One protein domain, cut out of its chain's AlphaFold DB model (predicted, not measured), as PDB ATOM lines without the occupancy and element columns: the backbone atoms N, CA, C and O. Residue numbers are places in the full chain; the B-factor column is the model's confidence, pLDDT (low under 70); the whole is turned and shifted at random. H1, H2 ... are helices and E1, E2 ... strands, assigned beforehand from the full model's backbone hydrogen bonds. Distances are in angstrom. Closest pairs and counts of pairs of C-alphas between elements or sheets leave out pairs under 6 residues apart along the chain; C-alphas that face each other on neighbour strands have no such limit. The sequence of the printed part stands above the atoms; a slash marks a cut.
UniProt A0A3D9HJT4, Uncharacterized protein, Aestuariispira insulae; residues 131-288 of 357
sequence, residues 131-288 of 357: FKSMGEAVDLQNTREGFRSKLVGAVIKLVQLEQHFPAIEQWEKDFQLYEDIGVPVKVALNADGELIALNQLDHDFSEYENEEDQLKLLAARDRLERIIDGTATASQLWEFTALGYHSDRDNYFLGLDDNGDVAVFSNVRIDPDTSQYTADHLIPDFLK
ATOM      1  N   PHE A 131     353.667 422.679 350.703       92.25
ATOM      2  CA  PHE A 131     352.915 423.919 350.860       92.25
ATOM      3  C   PHE A 131     353.420 424.781 352.006       92.25
ATOM      4  O   PHE A 131     353.468 425.993 351.846       92.25
ATOM      5  N   LYS A 132     353.859 424.199 353.124       88.69
ATOM      6  CA  LYS A 132     354.430 424.972 354.233       88.69
ATOM      7  C   LYS A 132     355.587 425.865 353.769       88.69
ATOM      8  O   LYS A 132     355.597 427.054 354.070       88.69
ATOM      9  N   SER A 133     356.507 425.323 352.968       82.81
ATOM     10  CA  SER A 133     357.614 426.105 352.398       82.81
ATOM     11  C   SER A 133     357.148 427.176 351.399       82.81
ATOM     12  O   SER A 133     357.710 428.269 351.347       82.81
ATOM     13  N   MET A 134     356.088 426.894 350.632       87.25
ATOM     14  CA  MET A 134     355.480 427.873 349.724       87.25
ATOM     15  C   MET A 134     354.766 428.991 350.490       87.25
ATOM     16  O   MET A 134     354.893 430.149 350.105       87.25
ATOM     17  N   GLY A 135     354.069 428.675 351.584       85.88
ATOM     18  CA  GLY A 135     353.417 429.644 352.465       85.88
ATOM     19  C   GLY A 135     354.417 430.634 353.062       85.88
ATOM     20  O   GLY A 135     354.196 431.838 352.984       85.88
ATOM     21  N   GLU A 136     355.572 430.154 353.531       83.62
ATOM     22  CA  GLU A 136     356.668 431.021 353.997       83.62
ATOM     23  C   GLU A 136     357.168 431.972 352.891       83.62
ATOM     24  O   GLU A 136     357.434 433.150 353.145       83.62
ATOM     25  N   ALA A 137     357.256 431.493 351.643       84.31
ATOM     26  CA  ALA A 137     357.620 432.328 350.499       84.31
ATOM     27  C   ALA A 137     356.532 433.368 350.156       84.31
ATOM     28  O   ALA A 137     356.870 434.520 349.874       84.31
ATOM     29  N   VAL A 138     355.245 432.994 350.233       86.06
ATOM     30  CA  VAL A 138     354.097 433.914 350.095       86.06
ATOM     31  C   VAL A 138     354.155 435.011 351.152       86.06
ATOM     32  O   VAL A 138     354.050 436.188 350.813       86.06
ATOM     33  N   ASP A 139     354.372 434.657 352.416       85.12
ATOM     34  CA  ASP A 139     354.428 435.624 353.514       85.12
ATOM     35  C   ASP A 139     355.604 436.582 353.366       85.12
ATOM     36  O   ASP A 139     355.460 437.793 353.565       85.12
ATOM     37  N   LEU A 140     356.765 436.063 352.959       81.38
ATOM     38  CA  LEU A 140     357.932 436.884 352.669       81.38
ATOM     39  C   LEU A 140     357.654 437.847 351.508       81.38
ATOM     40  O   LEU A 140     358.001 439.026 351.598       81.38
ATOM     41  N   GLN A 141     357.017 437.375 350.433       83.12
ATOM     42  CA  GLN A 141     356.638 438.220 349.303       83.12
ATOM     43  C   GLN A 141     355.649 439.314 349.730       83.12
ATOM     44  O   GLN A 141     355.911 440.490 349.470       83.12
ATOM     45  N   ASN A 142     354.578 438.958 350.442       83.75
ATOM     46  CA  ASN A 142     353.579 439.899 350.951       83.75
ATOM     47  C   ASN A 142     354.209 440.944 351.883       83.75
ATOM     48  O   ASN A 142     353.923 442.137 351.783       83.75
ATOM     49  N   THR A 143     355.121 440.517 352.760       83.50
ATOM     50  CA  THR A 143     355.853 441.412 353.669       83.50
ATOM     51  C   THR A 143     356.725 442.393 352.883       83.50
ATOM     52  O   THR A 143     356.677 443.602 353.126       83.50
ATOM     53  N   ARG A 144     357.471 441.903 351.882       82.00
ATOM     54  CA  ARG A 144     358.274 442.745 350.981       82.00
ATOM     55  C   ARG A 144     357.404 443.745 350.222       82.00
ATOM     56  O   ARG A 144     357.760 444.917 350.139       82.00
ATOM     57  N   GLU A 145     356.261 443.317 349.693       83.94
ATOM     58  CA  GLU A 145     355.294 444.194 349.020       83.94
ATOM     59  C   GLU A 145     354.727 445.265 349.958       83.94
ATOM     60  O   GLU A 145     354.639 446.434 349.571       83.94
ATOM     61  N   GLY A 146     354.419 444.903 351.206       86.44
ATOM     62  CA  GLY A 146     353.989 445.840 352.241       86.44
ATOM     63  C   GLY A 146     355.050 446.899 352.548       86.44
ATOM     64  O   GLY A 146     354.742 448.090 352.603       86.44
ATOM     65  N   PHE A 147     356.315 446.495 352.674       87.88
ATOM     66  CA  PHE A 147     357.446 447.407 352.872       87.88
ATOM     67  C   PHE A 147     357.673 448.340 351.680       87.88
ATOM     68  O   PHE A 147     357.807 449.551 351.869       87.88
ATOM     69  N   ARG A 148     357.632 447.816 350.450       85.75
ATOM     70  CA  ARG A 148     357.705 448.642 349.235       85.75
ATOM     71  C   ARG A 148     356.565 449.658 349.183       85.75
ATOM     72  O   ARG A 148     356.807 450.836 348.933       85.75
ATOM     73  N   SER A 149     355.343 449.229 349.491       87.94
ATOM     74  CA  SER A 149     354.165 450.103 349.507       87.94
ATOM     75  C   SER A 149     354.283 451.219 350.548       87.94
ATOM     76  O   SER A 149     353.930 452.361 350.253       87.94
ATOM     77  N   LYS A 150     354.830 450.928 351.739       91.25
ATOM     78  CA  LYS A 150     355.132 451.946 352.760       91.25
ATOM     79  C   LYS A 150     356.117 452.995 352.238       91.25
ATOM     80  O   LYS A 150     355.847 454.183 352.375       91.25
ATOM     81  N   LEU A 151     357.214 452.572 351.608       91.25
ATOM     82  CA  LEU A 151     358.222 453.488 351.060       91.25
ATOM     83  C   LEU A 151     357.671 454.339 349.908       91.25
ATOM     84  O   LEU A 151     357.880 455.548 349.892       91.25
ATOM     85  N   VAL A 152     356.899 453.755 348.986       88.69
ATOM     86  CA  VAL A 152     356.211 454.519 347.926       88.69
ATOM     87  C   VAL A 152     355.225 455.526 348.527       88.69
ATOM     88  O   VAL A 152     355.181 456.682 348.106       88.69
ATOM     89  N   GLY A 153     354.468 455.120 349.550       90.75
ATOM     90  CA  GLY A 153     353.597 456.017 350.306       90.75
ATOM     91  C   GLY A 153     354.365 457.173 350.950       90.75
ATOM     92  O   GLY A 153     353.908 458.315 350.884       90.75
ATOM     93  N   ALA A 154     355.551 456.903 351.497       93.44
ATOM     94  CA  ALA A 154     356.423 457.921 352.068       93.44
ATOM     95  C   ALA A 154     356.892 458.934 351.013       93.44
ATOM     96  O   ALA A 154     356.807 460.131 351.263       93.44
ATOM     97  N   VAL A 155     357.274 458.498 349.805       91.94
ATOM     98  CA  VAL A 155     357.630 459.416 348.700       91.94
ATOM     99  C   VAL A 155     356.476 460.372 348.379       91.94
ATOM    100  O   VAL A 155     356.680 461.578 348.254       91.94
ATOM    101  N   ILE A 156     355.241 459.865 348.307       89.81
ATOM    102  CA  ILE A 156     354.051 460.705 348.089       89.81
ATOM    103  C   ILE A 156     353.855 461.692 349.250       89.81
ATOM    104  O   ILE A 156     353.472 462.841 349.025       89.81
ATOM    105  N   LYS A 157     354.110 461.262 350.491       93.06
ATOM    106  CA  LYS A 157     354.045 462.128 351.673       93.06
ATOM    107  C   LYS A 157     355.091 463.233 351.649       93.06
ATOM    108  O   LYS A 157     354.728 464.373 351.912       93.06
ATOM    109  N   LEU A 158     356.326 462.945 351.252       92.62
ATOM    110  CA  LEU A 158     357.374 463.960 351.116       92.62
ATOM    111  C   LEU A 158     356.976 465.068 350.133       92.62
ATOM    112  O   LEU A 158     357.070 466.242 350.469       92.62
ATOM    113  N   VAL A 159     356.394 464.710 348.984       89.94
ATOM    114  CA  VAL A 159     355.854 465.689 348.020       89.94
ATOM    115  C   VAL A 159     354.764 466.572 348.645       89.94
ATOM    116  O   VAL A 159     354.642 467.750 348.317       89.94
ATOM    117  N   GLN A 160     353.943 466.025 349.549       90.25
ATOM    118  CA  GLN A 160     352.954 466.818 350.290       90.25
ATOM    119  C   GLN A 160     353.635 467.757 351.295       90.25
ATOM    120  O   GLN A 160     353.227 468.912 351.415       90.25
ATOM    121  N   LEU A 161     354.673 467.303 351.997       90.44
ATOM    122  CA  LEU A 161     355.426 468.144 352.935       90.44
ATOM    123  C   LEU A 161     356.110 469.320 352.216       90.44
ATOM    124  O   LEU A 161     356.006 470.449 352.698       90.44
ATOM    125  N   GLU A 162     356.684 469.097 351.027       85.19
ATOM    126  CA  GLU A 162     357.233 470.158 350.157       85.19
ATOM    127  C   GLU A 162     356.168 471.211 349.782       85.19
ATOM    128  O   GLU A 162     356.464 472.392 349.615       85.19
ATOM    129  N   GLN A 163     354.894 470.813 349.710       85.62
ATOM    130  CA  GLN A 163     353.750 471.704 349.469       85.62
ATOM    131  C   GLN A 163     353.190 472.346 350.754       85.62
ATOM    132  O   GLN A 163     352.067 472.858 350.757       85.62
ATOM    133  N   HIS A 164     353.964 472.339 351.844       82.00
ATOM    134  CA  HIS A 164     353.627 472.900 353.156       82.00
ATOM    135  C   HIS A 164     352.426 472.247 353.857       82.00
ATOM    136  O   HIS A 164     351.757 472.879 354.684       82.00
ATOM    137  N   PHE A 165     352.146 470.974 353.567       86.50
ATOM    138  CA  PHE A 165     351.242 470.200 354.414       86.50
ATOM    139  C   PHE A 165     351.916 469.917 355.770       86.50
ATOM    140  O   PHE A 165     353.133 469.734 355.831       86.50
ATOM    141  N   PRO A 166     351.156 469.903 356.880       88.94
ATOM    142  CA  PRO A 166     351.737 469.682 358.199       88.94
ATOM    143  C   PRO A 166     352.219 468.236 358.357       88.94
ATOM    144  O   PRO A 166     351.483 467.312 358.012       88.94
ATOM    145  N   ALA A 167     353.398 468.049 358.957       92.44
ATOM    146  CA  ALA A 167     353.863 466.738 359.400       92.44
ATOM    147  C   ALA A 167     352.998 466.209 360.555       92.44
ATOM    148  O   ALA A 167     352.784 466.873 361.577       92.44
ATOM    149  N   ILE A 168     352.499 464.992 360.389       94.00
ATOM    150  CA  ILE A 168     351.605 464.293 361.310       94.00
ATOM    151  C   ILE A 168     352.392 463.213 362.051       94.00
ATOM    152  O   ILE A 168     352.409 463.197 363.291       94.00
ATOM    153  N   GLU A 169     353.049 462.333 361.297       95.38
ATOM    154  CA  GLU A 169     353.789 461.187 361.828       95.38
ATOM    155  C   GLU A 169     355.163 461.611 362.368       95.38
ATOM    156  O   GLU A 169     355.660 462.698 362.072       95.38
ATOM    157  N   GLN A 170     355.772 460.788 363.228       96.06
ATOM    158  CA  GLN A 170     357.047 461.152 363.854       96.06
ATOM    159  C   GLN A 170     358.173 461.261 362.818       96.06
ATOM    160  O   GLN A 170     358.883 462.260 362.811       96.06
ATOM    161  N   TRP A 171     358.265 460.303 361.891       96.62
ATOM    162  CA  TRP A 171     359.274 460.329 360.832       96.62
ATOM    163  C   TRP A 171     359.135 461.550 359.910       96.62
ATOM    164  O   TRP A 171     360.142 462.077 359.461       96.62
ATOM    165  N   GLU A 172     357.912 462.041 359.667       96.69
ATOM    166  CA  GLU A 172     357.667 463.257 358.874       96.69
ATOM    167  C   GLU A 172     358.226 464.501 359.585       96.69
ATOM    168  O   GLU A 172     358.807 465.378 358.948       96.69
ATOM    169  N   LYS A 173     358.077 464.573 360.914       95.94
ATOM    170  CA  LYS A 173     358.613 465.676 361.733       95.94
ATOM    171  C   LYS A 173     360.131 465.632 361.794       95.94
ATOM    172  O   LYS A 173     360.767 466.676 361.698       95.94
ATOM    173  N   ASP A 174     360.693 464.437 361.954       96.12
ATOM    174  CA  ASP A 174     362.140 464.235 361.971       96.12
ATOM    175  C   ASP A 174     362.738 464.572 360.598       96.12
ATOM    176  O   ASP A 174     363.742 465.271 360.524       96.12
ATOM    177  N   PHE A 175     362.067 464.178 359.510       95.44
ATOM    178  CA  PHE A 175     362.453 464.557 358.151       95.44
ATOM    179  C   PHE A 175     362.502 466.078 357.974       95.44
ATOM    180  O   PHE A 175     363.539 466.603 357.577       95.44
ATOM    181  N   GLN A 176     361.420 466.787 358.325       93.50
ATOM    182  CA  GLN A 176     361.372 468.252 358.240       93.50
ATOM    183  C   GLN A 176     362.443 468.915 359.107       93.50
ATOM    184  O   GLN A 176     363.081 469.867 358.671       93.50
ATOM    185  N   LEU A 177     362.675 468.398 360.319       93.38
ATOM    186  CA  LEU A 177     363.731 468.896 361.195       93.38
ATOM    187  C   LEU A 177     365.104 468.789 360.525       93.38
ATOM    188  O   LEU A 177     365.870 469.747 360.578       93.38
ATOM    189  N   TYR A 178     365.417 467.636 359.929       94.00
ATOM    190  CA  TYR A 178     366.705 467.387 359.283       94.00
ATOM    191  C   TYR A 178     366.893 468.206 358.001       94.00
ATOM    192  O   TYR A 178     367.972 468.759 357.786       94.00
ATOM    193  N   GLU A 179     365.837 468.362 357.206       90.88
ATOM    194  CA  GLU A 179     365.819 469.245 356.036       90.88
ATOM    195  C   GLU A 179     366.033 470.718 356.443       90.88
ATOM    196  O   GLU A 179     366.909 471.393 355.902       90.88
ATOM    197  N   ASP A 180     365.343 471.198 357.485       90.44
ATOM    198  CA  ASP A 180     365.446 472.579 357.985       90.44
ATOM    199  C   ASP A 180     366.860 472.958 358.459       90.44
ATOM    200  O   ASP A 180     367.269 474.124 358.349       90.44
ATOM    201  N   ILE A 181     367.602 471.990 359.008       90.69
ATOM    202  CA  ILE A 181     369.002 472.159 359.429       90.69
ATOM    203  C   ILE A 181     370.008 471.790 358.325       90.69
ATOM    204  O   ILE A 181     371.213 471.938 358.535       90.69
ATOM    205  N   GLY A 182     369.529 471.349 357.158       90.88
ATOM    206  CA  GLY A 182     370.324 471.054 355.968       90.88
ATOM    207  C   GLY A 182     371.212 469.818 356.088       90.88
ATOM    208  O   GLY A 182     372.261 469.776 355.451       90.88
ATOM    209  N   VAL A 183     370.875 468.832 356.921       93.69
ATOM    210  CA  VAL A 183     371.673 467.596 357.021       93.69
ATOM    211  C   VAL A 183     371.167 466.542 356.030       93.69
ATOM    212  O   VAL A 183     369.975 466.527 355.719       93.69
ATOM    213  N   PRO A 184     372.034 465.639 355.530       95.88
ATOM    214  CA  PRO A 184     371.591 464.539 354.685       95.88
ATOM    215  C   PRO A 184     370.591 463.657 355.442       95.88
ATOM    216  O   PRO A 184     370.905 463.108 356.502       95.88
ATOM    217  N   VAL A 185     369.399 463.494 354.876       95.25
ATOM    218  CA  VAL A 185     368.291 462.737 355.455       95.25
ATOM    219  C   VAL A 185     367.795 461.672 354.488       95.25
ATOM    220  O   VAL A 185     367.427 461.969 353.354       95.25
ATOM    221  N   LYS A 186     367.740 460.419 354.945       94.44
ATOM    222  CA  LYS A 186     367.179 459.293 354.182       94.44
ATOM    223  C   LYS A 186     365.902 458.796 354.847       94.44
ATOM    224  O   LYS A 186     365.922 458.461 356.028       94.44
ATOM    225  N   VAL A 187     364.810 458.696 354.096       95.06
ATOM    226  CA  VAL A 187     363.628 457.949 354.541       95.06
ATOM    227  C   VAL A 187     363.871 456.463 354.312       95.06
ATOM    228  O   VAL A 187     364.235 456.041 353.214       95.06
ATOM    229  N   ALA A 188     363.692 455.666 355.360       92.06
ATOM    230  CA  ALA A 188     363.956 454.232 355.344       92.06
ATOM    231  C   ALA A 188     362.969 453.476 356.241       92.06
ATOM    232  O   ALA A 188     362.087 454.069 356.864       92.06
ATOM    233  N   LEU A 189     363.129 452.153 356.296       90.31
ATOM    234  CA  LEU A 189     362.437 451.292 357.248       90.31
ATOM    235  C   LEU A 189     363.400 450.882 358.365       90.31
ATOM    236  O   LEU A 189     364.545 450.533 358.083       90.31
ATOM    237  N   ASN A 190     362.939 450.908 359.616       87.88
ATOM    238  CA  ASN A 190     363.673 450.324 360.741       87.88
ATOM    239  C   ASN A 190     363.561 448.781 360.746       87.88
ATOM    240  O   ASN A 190     362.909 448.185 359.886       87.88
ATOM    241  N   ALA A 191     364.178 448.127 361.737       82.50
ATOM    242  CA  ALA A 191     364.137 446.666 361.891       82.50
ATOM    243  C   ALA A 191     362.716 446.097 362.090       82.50
ATOM    244  O   ALA A 191     362.466 444.947 361.737       82.50
ATOM    245  N   ASP A 192     361.787 446.910 362.600       85.94
ATOM    246  CA  ASP A 192     360.374 446.562 362.785       85.94
ATOM    247  C   ASP A 192     359.523 446.864 361.529       85.94
ATOM    248  O   ASP A 192     358.316 446.614 361.492       85.94
ATOM    249  N   GLY A 193     360.136 447.397 360.465       87.19
ATOM    250  CA  GLY A 193     359.455 447.763 359.226       87.19
ATOM    251  C   GLY A 193     358.621 449.046 359.328       87.19
ATOM    252  O   GLY A 193     357.662 449.221 358.565       87.19
ATOM    253  N   GLU A 194     358.931 449.931 360.271       93.12
ATOM    254  CA  GLU A 194     358.323 451.255 360.416       93.12
ATOM    255  C   GLU A 194     359.126 452.314 359.662       93.12
ATOM    256  O   GLU A 194     360.351 452.232 359.575       93.12
ATOM    257  N   LEU A 195     358.432 453.323 359.129       95.06
ATOM    258  CA  LEU A 195     359.074 454.450 358.460       95.06
ATOM    259  C   LEU A 195     359.836 455.306 359.470       95.06
ATOM    260  O   LEU A 195     359.299 455.676 360.514       95.06
ATOM    261  N   ILE A 196     361.068 455.653 359.114       95.31
ATOM    262  CA  ILE A 196     361.938 456.544 359.875       95.31
ATOM    263  C   ILE A 196     362.628 457.531 358.933       95.31
ATOM    264  O   ILE A 196     362.875 457.221 357.766       95.31
ATOM    265  N   ALA A 197     362.967 458.708 359.454       95.69
ATOM    266  CA  ALA A 197     363.889 459.632 358.810       95.69
ATOM    267  C   ALA A 197     365.251 459.508 359.498       95.69
ATOM    268  O   ALA A 197     365.358 459.656 360.713       95.69
ATOM    269  N   LEU A 198     366.283 459.195 358.725       94.44
ATOM    270  CA  LEU A 198     367.633 458.951 359.215       94.44
ATOM    271  C   LEU A 198     368.509 460.168 358.948       94.44
ATOM    272  O   LEU A 198     368.778 460.464 357.785       94.44
ATOM    273  N   ASN A 199     369.012 460.814 360.003       95.38
ATOM    274  CA  ASN A 199     370.142 461.729 359.869       95.38
ATOM    275  C   ASN A 199     371.394 460.923 359.507       95.38
ATOM    276  O   ASN A 199     371.944 460.203 360.342       95.38
ATOM    277  N   GLN A 200     371.867 461.058 358.273       94.88
ATOM    278  CA  GLN A 200     373.013 460.286 357.814       94.88
ATOM    279  C   GLN A 200     374.349 460.757 358.384       94.88
ATOM    280  O   GLN A 200     375.304 459.989 358.320       94.88
ATOM    281  N   LEU A 201     374.428 461.950 358.988       95.06
ATOM    282  CA  LEU A 201     375.630 462.369 359.721       95.06
ATOM    283  C   LEU A 201     375.849 461.561 361.008       95.06
ATOM    284  O   LEU A 201     376.988 461.413 361.432       95.06
ATOM    285  N   ASP A 202     374.792 460.961 361.562       93.19
ATOM    286  CA  ASP A 202     374.857 460.111 362.760       93.19
ATOM    287  C   ASP A 202     374.708 458.610 362.438       93.19
ATOM    288  O   ASP A 202     374.707 457.767 363.336       93.19
ATOM    289  N   HIS A 203     374.562 458.253 361.160       92.25
ATOM    290  CA  HIS A 203     374.229 456.896 360.725       92.25
ATOM    291  C   HIS A 203     375.464 456.017 360.509       92.25
ATOM    292  O   HIS A 203     376.492 456.496 360.028       92.25
ATOM    293  N   ASP A 204     375.369 454.724 360.830       90.75
ATOM    294  CA  ASP A 204     376.489 453.770 360.755       90.75
ATOM    295  C   ASP A 204     376.525 452.910 359.478       90.75
ATOM    296  O   ASP A 204     377.476 452.153 359.266       90.75
ATOM    297  N   PHE A 205     375.513 453.052 358.619       89.94
ATOM    298  CA  PHE A 205     375.357 452.334 357.349       89.94
ATOM    299  C   PHE A 205     375.370 450.800 357.486       89.94
ATOM    300  O   PHE A 205     375.792 450.090 356.573       89.94
ATOM    301  N   SER A 206     374.931 450.279 358.635       85.81
ATOM    302  CA  SER A 206     374.896 448.839 358.931       85.81
ATOM    303  C   SER A 206     373.923 448.027 358.066       85.81
ATOM    304  O   SER A 206     373.977 446.798 358.083       85.81
ATOM    305  N   GLU A 207     373.068 448.677 357.274       79.62
ATOM    306  CA  GLU A 207     372.198 448.022 356.297       79.62
ATOM    307  C   GLU A 207     372.940 447.537 355.039       79.62
ATOM    308  O   GLU A 207     372.376 446.765 354.262       79.62
ATOM    309  N   TYR A 208     374.184 447.976 354.821       82.19
ATOM    310  CA  TYR A 208     375.018 447.518 353.711       82.19
ATOM    311  C   TYR A 208     375.768 446.238 354.099       82.19
ATOM    312  O   TYR A 208     376.635 446.254 354.967       82.19
ATOM    313  N   GLU A 209     375.465 445.124 353.423       82.25
ATOM    314  CA  GLU A 209     376.114 443.826 353.685       82.25
ATOM    315  C   GLU A 209     377.608 443.813 353.315       82.25
ATOM    316  O   GLU A 209     378.399 443.078 353.910       82.25
ATOM    317  N   ASN A 210     378.004 444.611 352.319       88.88
ATOM    318  CA  ASN A 210     379.393 444.730 351.896       88.88
ATOM    319  C   ASN A 210     380.145 445.731 352.786       88.88
ATOM    320  O   ASN A 210     379.900 446.937 352.733       88.88
ATOM    321  N   GLU A 211     381.116 445.226 353.547       92.94
ATOM    322  CA  GLU A 211     381.953 446.026 354.448       92.94
ATOM    323  C   GLU A 211     382.710 447.149 353.713       92.94
ATOM    324  O   GLU A 211     382.873 448.241 354.252       92.94
ATOM    325  N   GLU A 212     383.147 446.932 352.467       94.00
ATOM    326  CA  GLU A 212     383.842 447.971 351.695       94.00
ATOM    327  C   GLU A 212     382.913 449.152 351.376       94.00
ATOM    328  O   GLU A 212     383.309 450.314 351.484       94.00
ATOM    329  N   ASP A 213     381.665 448.852 351.024       92.94
ATOM    330  CA  ASP A 213     380.642 449.837 350.682       92.94
ATOM    331  C   ASP A 213     380.198 450.620 351.923       92.94
ATOM    332  O   ASP A 213     380.114 451.851 351.889       92.94
ATOM    333  N   GLN A 214     380.037 449.924 353.053       93.19
ATOM    334  CA  GLN A 214     379.803 450.549 354.351       93.19
ATOM    335  C   GLN A 214     380.939 451.520 354.718       93.19
ATOM    336  O   GLN A 214     380.688 452.674 355.077       93.19
ATOM    337  N   LEU A 215     382.202 451.094 354.594       96.12
ATOM    338  CA  LEU A 215     383.364 451.932 354.909       96.12
ATOM    339  C   LEU A 215     383.481 453.151 353.983       96.12
ATOM    340  O   LEU A 215     383.870 454.226 354.446       96.12
ATOM    341  N   LYS A 216     383.122 453.021 352.697       96.06
ATOM    342  CA  LYS A 216     383.055 454.159 351.762       96.06
ATOM    343  C   LYS A 216     382.039 455.202 352.222       96.06
ATOM    344  O   LYS A 216     382.367 456.389 352.248       96.06
ATOM    345  N   LEU A 217     380.840 454.776 352.617       96.06
ATOM    346  CA  LEU A 217     379.781 455.679 353.078       96.06
ATOM    347  C   LEU A 217     380.112 456.329 354.426       96.06
ATOM    348  O   LEU A 217     379.919 457.534 354.577       96.06
ATOM    349  N   LEU A 218     380.706 455.586 355.366       97.50
ATOM    350  CA  LEU A 218     381.220 456.145 356.623       97.50
ATOM    351  C   LEU A 218     382.297 457.211 356.373       97.50
ATOM    352  O   LEU A 218     382.249 458.300 356.943       97.50
ATOM    353  N   ALA A 219     383.244 456.941 355.469       97.25
ATOM    354  CA  ALA A 219     384.268 457.916 355.108       97.25
ATOM    355  C   ALA A 219     383.672 459.160 354.424       97.25
ATOM    356  O   ALA A 219     384.127 460.278 354.681       97.25
ATOM    357  N   ALA A 220     382.657 458.983 353.572       97.50
ATOM    358  CA  ALA A 220     381.936 460.079 352.931       97.50
ATOM    359  C   ALA A 220     381.153 460.929 353.937       97.50
ATOM    360  O   ALA A 220     381.204 462.155 353.862       97.50
ATOM    361  N   ARG A 221     380.500 460.300 354.917       97.44
ATOM    362  CA  ARG A 221     379.820 460.967 356.032       97.44
ATOM    363  C   ARG A 221     380.777 461.858 356.820       97.44
ATOM    364  O   ARG A 221     380.568 463.066 356.874       97.44
ATOM    365  N   ASP A 222     381.873 461.296 357.333       97.50
ATOM    366  CA  ASP A 222     382.876 462.032 358.126       97.50
ATOM    367  C   ASP A 222     383.567 463.137 357.307       97.50
ATOM    368  O   ASP A 222     384.123 464.117 357.819       97.50
ATOM    369  N   ARG A 223     383.625 462.956 355.986       97.12
ATOM    370  CA  ARG A 223     384.129 463.962 355.054       97.12
ATOM    371  C   ARG A 223     383.129 465.099 354.876       97.12
ATOM    372  O   ARG A 223     383.552 466.252 354.947       97.12
ATOM    373  N   LEU A 224     381.854 464.784 354.664       97.00
ATOM    374  CA  LEU A 224     380.781 465.757 354.500       97.00
ATOM    375  C   LEU A 224     380.567 466.577 355.774       97.00
ATOM    376  O   LEU A 224     380.499 467.797 355.677       97.00
ATOM    377  N   GLU A 225     380.560 465.944 356.949       96.81
ATOM    378  CA  GLU A 225     380.463 466.619 358.252       96.81
ATOM    379  C   GLU A 225     381.534 467.713 358.380       96.81
ATOM    380  O   GLU A 225     381.232 468.884 358.596       96.81
ATOM    381  N   ARG A 226     382.798 467.376 358.093       97.25
ATOM    382  CA  ARG A 226     383.898 468.351 358.115       97.25
ATOM    383  C   ARG A 226     383.749 469.471 357.086       97.25
ATOM    384  O   ARG A 226     384.239 470.573 357.334       97.25
ATOM    385  N   ILE A 227     383.152 469.197 355.926       96.12
ATOM    386  CA  ILE A 227     382.889 470.213 354.894       96.12
ATOM    387  C   ILE A 227     381.794 471.173 355.369       96.12
ATOM    388  O   ILE A 227     381.989 472.384 355.273       96.12
ATOM    389  N   ILE A 228     380.693 470.647 355.914       93.94
ATOM    390  CA  ILE A 228     379.579 471.430 356.471       93.94
ATOM    391  C   ILE A 228     380.070 472.309 357.632       93.94
ATOM    392  O   ILE A 228     379.801 473.508 357.657       93.94
ATOM    393  N   ASP A 229     380.907 471.761 358.516       94.00
ATOM    394  CA  ASP A 229     381.515 472.490 359.637       94.00
ATOM    395  C   ASP A 229     382.631 473.470 359.217       94.00
ATOM    396  O   ASP A 229     383.233 474.152 360.051       94.00
ATOM    397  N   GLY A 230     382.966 473.534 357.924       93.50
ATOM    398  CA  GLY A 230     383.991 474.429 357.381       93.50
ATOM    399  C   GLY A 230     385.434 474.052 357.741       93.50
ATOM    400  O   GLY A 230     386.352 474.849 357.542       93.50
ATOM    401  N   THR A 231     385.665 472.841 358.254       96.06
ATOM    402  CA  THR A 231     387.005 472.317 358.585       96.06
ATOM    403  C   THR A 231     387.673 471.590 357.412       96.06
ATOM    404  O   THR A 231     388.872 471.299 357.455       96.06
ATOM    405  N   ALA A 232     386.927 471.334 356.335       95.94
ATOM    406  CA  ALA A 232     387.412 470.806 355.066       95.94
ATOM    407  C   ALA A 232     386.784 471.553 353.875       95.94
ATOM    408  O   ALA A 232     385.798 472.268 354.012       95.94
ATOM    409  N   THR A 233     387.362 471.384 352.684       94.75
ATOM    410  CA  THR A 233     386.842 471.959 351.433       94.75
ATOM    411  C   THR A 233     386.423 470.843 350.484       94.75
ATOM    412  O   THR A 233     387.145 469.848 350.360       94.75
ATOM    413  N   ALA A 234     385.289 471.036 349.807       95.56
ATOM    414  CA  ALA A 234     384.823 470.158 348.742       95.56
ATOM    415  C   ALA A 234     385.827 470.106 347.578       95.56
ATOM    416  O   ALA A 234     386.469 471.091 347.210       95.56
ATOM    417  N   SER A 235     385.980 468.916 347.025       95.56
ATOM    418  CA  SER A 235     387.001 468.515 346.061       95.56
ATOM    419  C   SER A 235     386.479 467.507 345.036       95.56
ATOM    420  O   SER A 235     387.011 467.435 343.931       95.56
ATOM    421  N   GLN A 236     385.435 466.753 345.381       96.25
ATOM    422  CA  GLN A 236     384.771 465.774 344.526       96.25
ATOM    423  C   GLN A 236     383.387 466.280 344.109       96.25
ATOM    424  O   GLN A 236     382.778 467.093 344.802       96.25
ATOM    425  N   LEU A 237     382.879 465.798 342.971       96.19
ATOM    426  CA  LEU A 237     381.598 466.254 342.422       96.19
ATOM    427  C   LEU A 237     380.442 466.060 343.415       96.19
ATOM    428  O   LEU A 237     379.690 467.000 343.646       96.19
ATOM    429  N   TRP A 238     380.337 464.882 344.039       96.81
ATOM    430  CA  TRP A 238     379.281 464.603 345.016       96.81
ATOM    431  C   TRP A 238     379.376 465.518 346.249       96.81
ATOM    432  O   TRP A 238     378.344 465.925 346.768       96.81
ATOM    433  N   GLU A 239     380.587 465.910 346.677       97.75
ATOM    434  CA  GLU A 239     380.790 466.843 347.797       97.75
ATOM    435  C   GLU A 239     380.236 468.235 347.455       97.75
ATOM    436  O   GLU A 239     379.574 468.860 348.282       97.75
ATOM    437  N   PHE A 240     380.473 468.721 346.227       96.94
ATOM    438  CA  PHE A 240     379.899 469.988 345.758       96.94
ATOM    439  C   PHE A 240     378.376 469.917 345.650       96.94
ATOM    440  O   PHE A 240     377.697 470.861 346.047       96.94
ATOM    441  N   THR A 241     377.843 468.804 345.144       96.12
ATOM    442  CA  THR A 241     376.397 468.576 345.058       96.12
ATOM    443  C   THR A 241     375.753 468.568 346.446       96.12
ATOM    444  O   THR A 241     374.782 469.285 346.666       96.12
ATOM    445  N   ALA A 242     376.320 467.826 347.402       96.12
ATOM    446  CA  ALA A 242     375.833 467.770 348.781       96.12
ATOM    447  C   ALA A 242     375.873 469.145 349.461       96.12
ATOM    448  O   ALA A 242     374.934 469.515 350.154       96.12
ATOM    449  N   LEU A 243     376.937 469.925 349.237       95.00
ATOM    450  CA  LEU A 243     377.049 471.277 349.786       95.00
ATOM    451  C   LEU A 243     376.023 472.249 349.180       95.00
ATOM    452  O   LEU A 243     375.551 473.148 349.879       95.00
ATOM    453  N   GLY A 244     375.678 472.074 347.901       93.94
ATOM    454  CA  GLY A 244     374.584 472.800 347.253       93.94
ATOM    455  C   GLY A 244     373.257 472.536 347.960       93.94
ATOM    456  O   GLY A 244     372.669 473.468 348.499       93.94
ATOM    457  N   TYR A 245     372.868 471.262 348.071       94.06
ATOM    458  CA  TYR A 245     371.638 470.867 348.765       94.06
ATOM    459  C   TYR A 245     371.611 471.307 350.238       94.06
ATOM    460  O   TYR A 245     370.606 471.836 350.699       94.06
ATOM    461  N   HIS A 246     372.734 471.188 350.959       93.38
ATOM    462  CA  HIS A 246     372.878 471.720 352.319       93.38
ATOM    463  C   HIS A 246     372.569 473.226 352.392       93.38
ATOM    464  O   HIS A 246     371.863 473.681 353.292       93.38
ATOM    465  N   SER A 247     373.104 474.005 351.446       91.75
ATOM    466  CA  SER A 247     372.942 475.465 351.417       91.75
ATOM    467  C   SER A 247     371.513 475.882 351.077       91.75
ATOM    468  O   SER A 247     371.007 476.849 351.651       91.75
ATOM    469  N   ASP A 248     370.877 475.143 350.168       89.81
ATOM    470  CA  ASP A 248     369.511 475.393 349.708       89.81
ATOM    471  C   ASP A 248     368.450 474.803 350.658       89.81
ATOM    472  O   ASP A 248     367.287 475.194 350.582       89.81
ATOM    473  N   ARG A 249     368.868 473.968 351.628       88.69
ATOM    474  CA  ARG A 249     368.002 473.203 352.552       88.69
ATOM    475  C   ARG A 249     367.036 472.278 351.825       88.69
ATOM    476  O   ARG A 249     365.887 472.114 352.220       88.69
ATOM    477  N   ASP A 250     367.531 471.697 350.753       88.12
ATOM    478  CA  ASP A 250     366.807 470.723 349.960       88.12
ATOM    479  C   ASP A 250     366.999 469.324 350.549       88.12
ATOM    480  O   ASP A 250     368.013 469.034 351.191       88.12
ATOM    481  N   ASN A 251     366.066 468.414 350.277       89.50
ATOM    482  CA  ASN A 251     366.228 467.022 350.670       89.50
ATOM    483  C   ASN A 251     367.332 466.316 349.868       89.50
ATOM    484  O   ASN A 251     367.353 466.314 348.636       89.50
ATOM    485  N   TYR A 252     368.235 465.647 350.581       94.94
ATOM    486  CA  TYR A 252     369.261 464.819 349.965       94.94
ATOM    487  C   TYR A 252     369.769 463.746 350.921       94.94
ATOM    488  O   TYR A 252     369.677 463.886 352.135       94.94
ATOM    489  N   PHE A 253     370.359 462.692 350.371       95.62
ATOM    490  CA  PHE A 253     371.077 461.674 351.124       95.62
ATOM    491  C   PHE A 253     372.267 461.133 350.321       95.62
ATOM    492  O   PHE A 253     372.307 461.214 349.093       95.62
ATOM    493  N   LEU A 254     373.255 460.592 351.024       95.38
ATOM    494  CA  LEU A 254     374.398 459.868 350.488       95.38
ATOM    495  C   LEU A 254     374.034 458.401 350.246       95.38
ATOM    496  O   LEU A 254     373.465 457.730 351.114       95.38
ATOM    497  N   GLY A 255     374.415 457.896 349.082       93.44
ATOM    498  CA  GLY A 255     374.331 456.484 348.731       93.44
ATOM    499  C   GLY A 255     375.451 456.100 347.772       93.44
ATOM    500  O   GLY A 255     376.346 456.904 347.500       93.44
ATOM    501  N   LEU A 256     375.376 454.885 347.240       92.19
ATOM    502  CA  LEU A 256     376.266 454.417 346.182       92.19
ATOM    503  C   LEU A 256     375.510 454.372 344.854       92.19
ATOM    504  O   LEU A 256     374.336 454.000 344.825       92.19
ATOM    505  N   ASP A 257     376.166 454.791 343.777       90.06
ATOM    506  CA  ASP A 257     375.651 454.651 342.418       90.06
ATOM    507  C   ASP A 257     375.846 453.222 341.874       90.06
ATOM    508  O   ASP A 257     376.385 452.343 342.548       90.06
ATOM    509  N   ASP A 258     375.427 452.988 340.627       86.25
ATOM    510  CA  ASP A 258     375.540 451.675 339.975       86.25
ATOM    511  C   ASP A 258     377.000 451.204 339.784       86.25
ATOM    512  O   ASP A 258     377.236 450.029 339.496       86.25
ATOM    513  N   ASN A 259     377.988 452.097 339.931       90.12
ATOM    514  CA  ASN A 259     379.415 451.773 339.876       90.12
ATOM    515  C   ASN A 259     380.017 451.519 341.270       90.12
ATOM    516  O   ASN A 259     381.196 451.171 341.366       90.12
ATOM    517  N   GLY A 260     379.232 451.681 342.339       89.44
ATOM    518  CA  GLY A 260     379.702 451.591 343.721       89.44
ATOM    519  C   GLY A 260     380.445 452.842 344.201       89.44
ATOM    520  O   GLY A 260     381.186 452.767 345.186       89.44
ATOM    521  N   ASP A 261     380.281 453.976 343.513       94.44
ATOM    522  CA  ASP A 261     380.856 455.264 343.893       94.44
ATOM    523  C   ASP A 261     379.859 456.088 344.717       94.44
ATOM    524  O   ASP A 261     378.644 456.013 344.538       94.44
ATOM    525  N   VAL A 262     380.378 456.917 345.628       96.00
ATOM    526  CA  VAL A 262     379.544 457.786 346.469       96.00
ATOM    527  C   VAL A 262     378.845 458.836 345.611       96.00
ATOM    528  O   VAL A 262     379.485 459.605 344.888       96.00
ATOM    529  N   ALA A 263     377.528 458.911 345.761       95.88
ATOM    530  CA  ALA A 263     376.677 459.861 345.073       95.88
ATOM    531  C   ALA A 263     375.635 460.468 346.020       95.88
ATOM    532  O   ALA A 263     375.376 459.971 347.119       95.88
ATOM    533  N   VAL A 264     375.051 461.580 345.574       95.25
ATOM    534  CA  VAL A 264     373.979 462.283 346.279       95.25
ATOM    535  C   VAL A 264     372.664 462.008 345.569       95.25
ATOM    536  O   VAL A 264     372.563 462.186 344.354       95.25
ATOM    537  N   PHE A 265     371.660 461.613 346.338       93.62
ATOM    538  CA  PHE A 265     370.324 461.278 345.868       93.62
ATOM    539  C   PHE A 265     369.286 462.150 346.573       93.62
ATOM    540  O   PHE A 265     369.540 462.658 347.659       93.62
ATOM    541  N   SER A 266     368.115 462.301 345.960       91.50
ATOM    542  CA  SER A 266     366.917 462.857 346.599       91.50
ATOM    543  C   SER A 266     366.012 461.706 347.025       91.50
ATOM    544  O   SER A 266     366.037 460.661 346.381       91.50
ATOM    545  N   ASN A 267     365.215 461.901 348.081       91.19
ATOM    546  CA  ASN A 267     364.203 460.924 348.507       91.19
ATOM    547  C   ASN A 267     362.987 460.886 347.571       91.19
ATOM    548  O   ASN A 267     362.193 459.945 347.612       91.19
ATOM    549  N   VAL A 268     362.811 461.919 346.745       90.50
ATOM    550  CA  VAL A 268     361.716 462.009 345.786       90.50
ATOM    551  C   VAL A 268     362.288 461.813 344.393       90.50
ATOM    552  O   VAL A 268     363.033 462.638 343.869       90.50
ATOM    553  N   ARG A 269     361.897 460.711 343.753       86.56
ATOM    554  CA  ARG A 269     362.283 460.411 342.376       86.56
ATOM    555  C   ARG A 269     361.057 460.099 341.535       86.56
ATOM    556  O   ARG A 269     360.146 459.405 341.978       86.56
ATOM    557  N   ILE A 270     361.068 460.601 340.305       83.62
ATOM    558  CA  ILE A 270     360.103 460.241 339.270       83.62
ATOM    559  C   ILE A 270     360.779 459.232 338.344       83.62
ATOM    560  O   ILE A 270     361.899 459.458 337.878       83.62
ATOM    561  N   ASP A 271     360.109 458.113 338.103       82.56
ATOM    562  CA  ASP A 271     360.509 457.139 337.098       82.56
ATOM    563  C   ASP A 271     360.354 457.772 335.700       82.56
ATOM    564  O   ASP A 271     359.260 458.235 335.356       82.56
ATOM    565  N   PRO A 272     361.426 457.834 334.888       82.69
ATOM    566  CA  PRO A 272     361.376 458.454 333.569       82.69
ATOM    567  C   PRO A 272     360.441 457.733 332.586       82.69
ATOM    568  O   PRO A 272     359.888 458.392 331.703       82.69
ATOM    569  N   ASP A 273     360.240 456.423 332.733       85.75
ATOM    570  CA  ASP A 273     359.456 455.615 331.796       85.75
ATOM    571  C   ASP A 273     357.958 455.700 332.103       85.75
ATOM    572  O   ASP A 273     357.129 455.812 331.195       85.75
ATOM    573  N   THR A 274     357.596 455.689 333.387       87.38
ATOM    574  CA  THR A 274     356.191 455.723 333.825       87.38
ATOM    575  C   THR A 274     355.702 457.119 334.204       87.38
ATOM    576  O   THR A 274     354.491 457.340 334.291       87.38
ATOM    577  N   SER A 275     356.612 458.079 334.408       84.44
ATOM    578  CA  SER A 275     356.323 459.406 334.978       84.44
ATOM    579  C   SER A 275     355.628 459.349 336.347       84.44
ATOM    580  O   SER A 275     354.924 460.287 336.726       84.44
ATOM    581  N   GLN A 276     355.799 458.252 337.092       84.88
ATOM    582  CA  GLN A 276     355.243 458.066 338.434       84.88
ATOM    583  C   GLN A 276     356.321 458.233 339.504       84.88
ATOM    584  O   GLN A 276     357.508 458.033 339.246       84.88
ATOM    585  N   TYR A 277     355.911 458.598 340.720       85.19
ATOM    586  CA  TYR A 277     356.812 458.591 341.870       85.19
ATOM    587  C   TYR A 277     357.278 457.163 342.163       85.19
ATOM    588  O   TYR A 277     356.459 456.249 342.241       85.19
ATOM    589  N   THR A 278     358.583 456.989 342.352       83.81
ATOM    590  CA  THR A 278     359.203 455.701 342.675       83.81
ATOM    591  C   THR A 278     360.015 455.797 343.962       83.81
ATOM    592  O   THR A 278     360.662 456.808 344.238       83.81
ATOM    593  N   ALA A 279     360.010 454.705 344.727       85.12
ATOM    594  CA  ALA A 279     360.860 454.511 345.895       85.12
ATOM    595  C   ALA A 279     362.013 453.524 345.634       85.12
ATOM    596  O   ALA A 279     362.690 453.133 346.577       85.12
ATOM    597  N   ASP A 280     362.282 453.124 344.385       82.56
ATOM    598  CA  ASP A 280     363.277 452.078 344.060       82.56
ATOM    599  C   ASP A 280     364.693 452.383 344.565       82.56
ATOM    600  O   ASP A 280     365.459 451.478 344.882       82.56
ATOM    601  N   HIS A 281     365.026 453.668 344.668       81.69
ATOM    602  CA  HIS A 281     366.295 454.171 345.192       81.69
ATOM    603  C   HIS A 281     366.361 454.183 346.733       81.69
ATOM    604  O   HIS A 281     367.445 454.307 347.296       81.69
ATOM    605  N   LEU A 282     365.216 454.052 347.412       85.44
ATOM    606  CA  LEU A 282     365.099 453.916 348.868       85.44
ATOM    607  C   LEU A 282     364.977 452.453 349.300       85.44
ATOM    608  O   LEU A 282     365.287 452.127 350.443       85.44
ATOM    609  N   ILE A 283     364.510 451.581 348.400       79.38
ATOM    610  CA  ILE A 283     364.316 450.153 348.654       79.38
ATOM    611  C   ILE A 283     365.694 449.464 348.722       79.38
ATOM    612  O   ILE A 283     366.406 449.439 347.716       79.38
ATOM    613  N   PRO A 284     366.073 448.869 349.870       73.62
ATOM    614  CA  PRO A 284     367.265 448.032 349.977       73.62
ATOM    615  C   PRO A 284     367.239 446.872 348.977       73.62
ATOM    616  O   PRO A 284     366.173 446.327 348.686       73.62
ATOM    617  N   ASP A 285     368.406 446.433 348.505       71.31
ATOM    618  CA  ASP A 285     368.504 445.417 347.448       71.31
ATOM    619  C   ASP A 285     367.784 444.106 347.787       71.31
ATOM    620  O   ASP A 285     367.098 443.543 346.936       71.31
ATOM    621  N   PHE A 286     367.833 443.661 349.045       69.88
ATOM    622  CA  PHE A 286     367.138 442.445 349.484       69.88
ATOM    623  C   PHE A 286     365.597 442.553 349.447       69.88
ATOM    624  O   PHE A 286     364.905 441.530 349.501       69.88
ATOM    625  N   LEU A 287     365.046 443.773 349.373       72.00
ATOM    626  CA  LEU A 287     363.615 444.052 349.203       72.00
ATOM    627  C   LEU A 287     363.226 444.328 347.744       72.00
ATOM    628  O   LEU A 287     362.025 444.378 347.440       72.00
ATOM    629  N   LYS A 288     364.189 444.507 346.830       73.50
ATOM    630  CA  LYS A 288     363.900 444.685 345.402       73.50
ATOM    631  C   LYS A 288     363.302 443.401 344.824       73.50
ATOM    632  O   LYS A 288     363.568 442.292 345.289       73.50
TER     633      LYS A 288
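This is residues 131 to 288 of the 357 residues of an uncharacterized protein of Aestuariispira insulae (UniProt A0A3D9HJT4). Two small strand hairpins lie in the core: E1 and E2 with H2 and the later part of the long helix H1 packed on them, and E3 and E4 with H3 and H4 packed on them. The first residues of H1, 131 to 139, stick out from this body as an arm. The printed part has 158 residues, with four named helices and four named strands in the order H1 H2 E1 E2 H3 H4 E3 E4; of the 91 residues in named elements helices hold 73 and strands 18, the class mostly helix, and both sheets are antiparallel. It is compact, with a radius of gyration of the C-alphas of 16.6 A, and spans 59 by 39 by 32 A.

E1 is residues 185 to 189, 13.0 A, and E2 is 195 to 199, 13.3 A. H1, residues 131 to 162, is 46.4 A long and begins with C-alpha 131 at (352.915, 423.919, 350.860). H2 is residues 170 to 180, H3 is 211 to 228, 25.6 A, and H4 is 237 to 248. E3 is residues 253 to 256; E4 is 262 to 265, ending with C-alpha 265 at (370.324, 461.278, 345.868).

In the hairpin E1 and E2, N 186 and O 198 are 3.0 A apart, within hydrogen-bond range. The closest C-alphas of H2 and E2 are Trp 171 and Ile 196, 4.7 A; of H1 and E1, Leu 151 and Ala 188, 7.2 A. E1 and E3 come closest at the C-alphas of Val 185 and Phe 253, 5.3 A. In the hairpin E3 and E4, N 253 and O 265 are 2.8 A apart, within hydrogen-bond range. The closest C-alphas of H4 and E4 are Trp 238 and Ala 263, 5.4 A; of H3 and E3, Leu 217 and Gly 255, 7.0 A. H3 touches H4 with residues 224 to 228 alone, closest at C-alphas 224 and 239, 6.8 A, at a steep tilt of 48 degrees. H1 and H3 are apart. In H1, H2 and H4 every O i to N i+4 pair is within hydrogen-bond range; in H3, 13 of 14.

The C-alphas of Phe 131 and Thr 231, the two farthest apart, are 59.7 A apart. The printed part has no cut; the link E2 to H3 is long. Residues 266 to 288 hold no named element, but 269 to 270 pair antiparallel with 277 to 278. Of the printed residues, Phe 286 is under pLDDT 70.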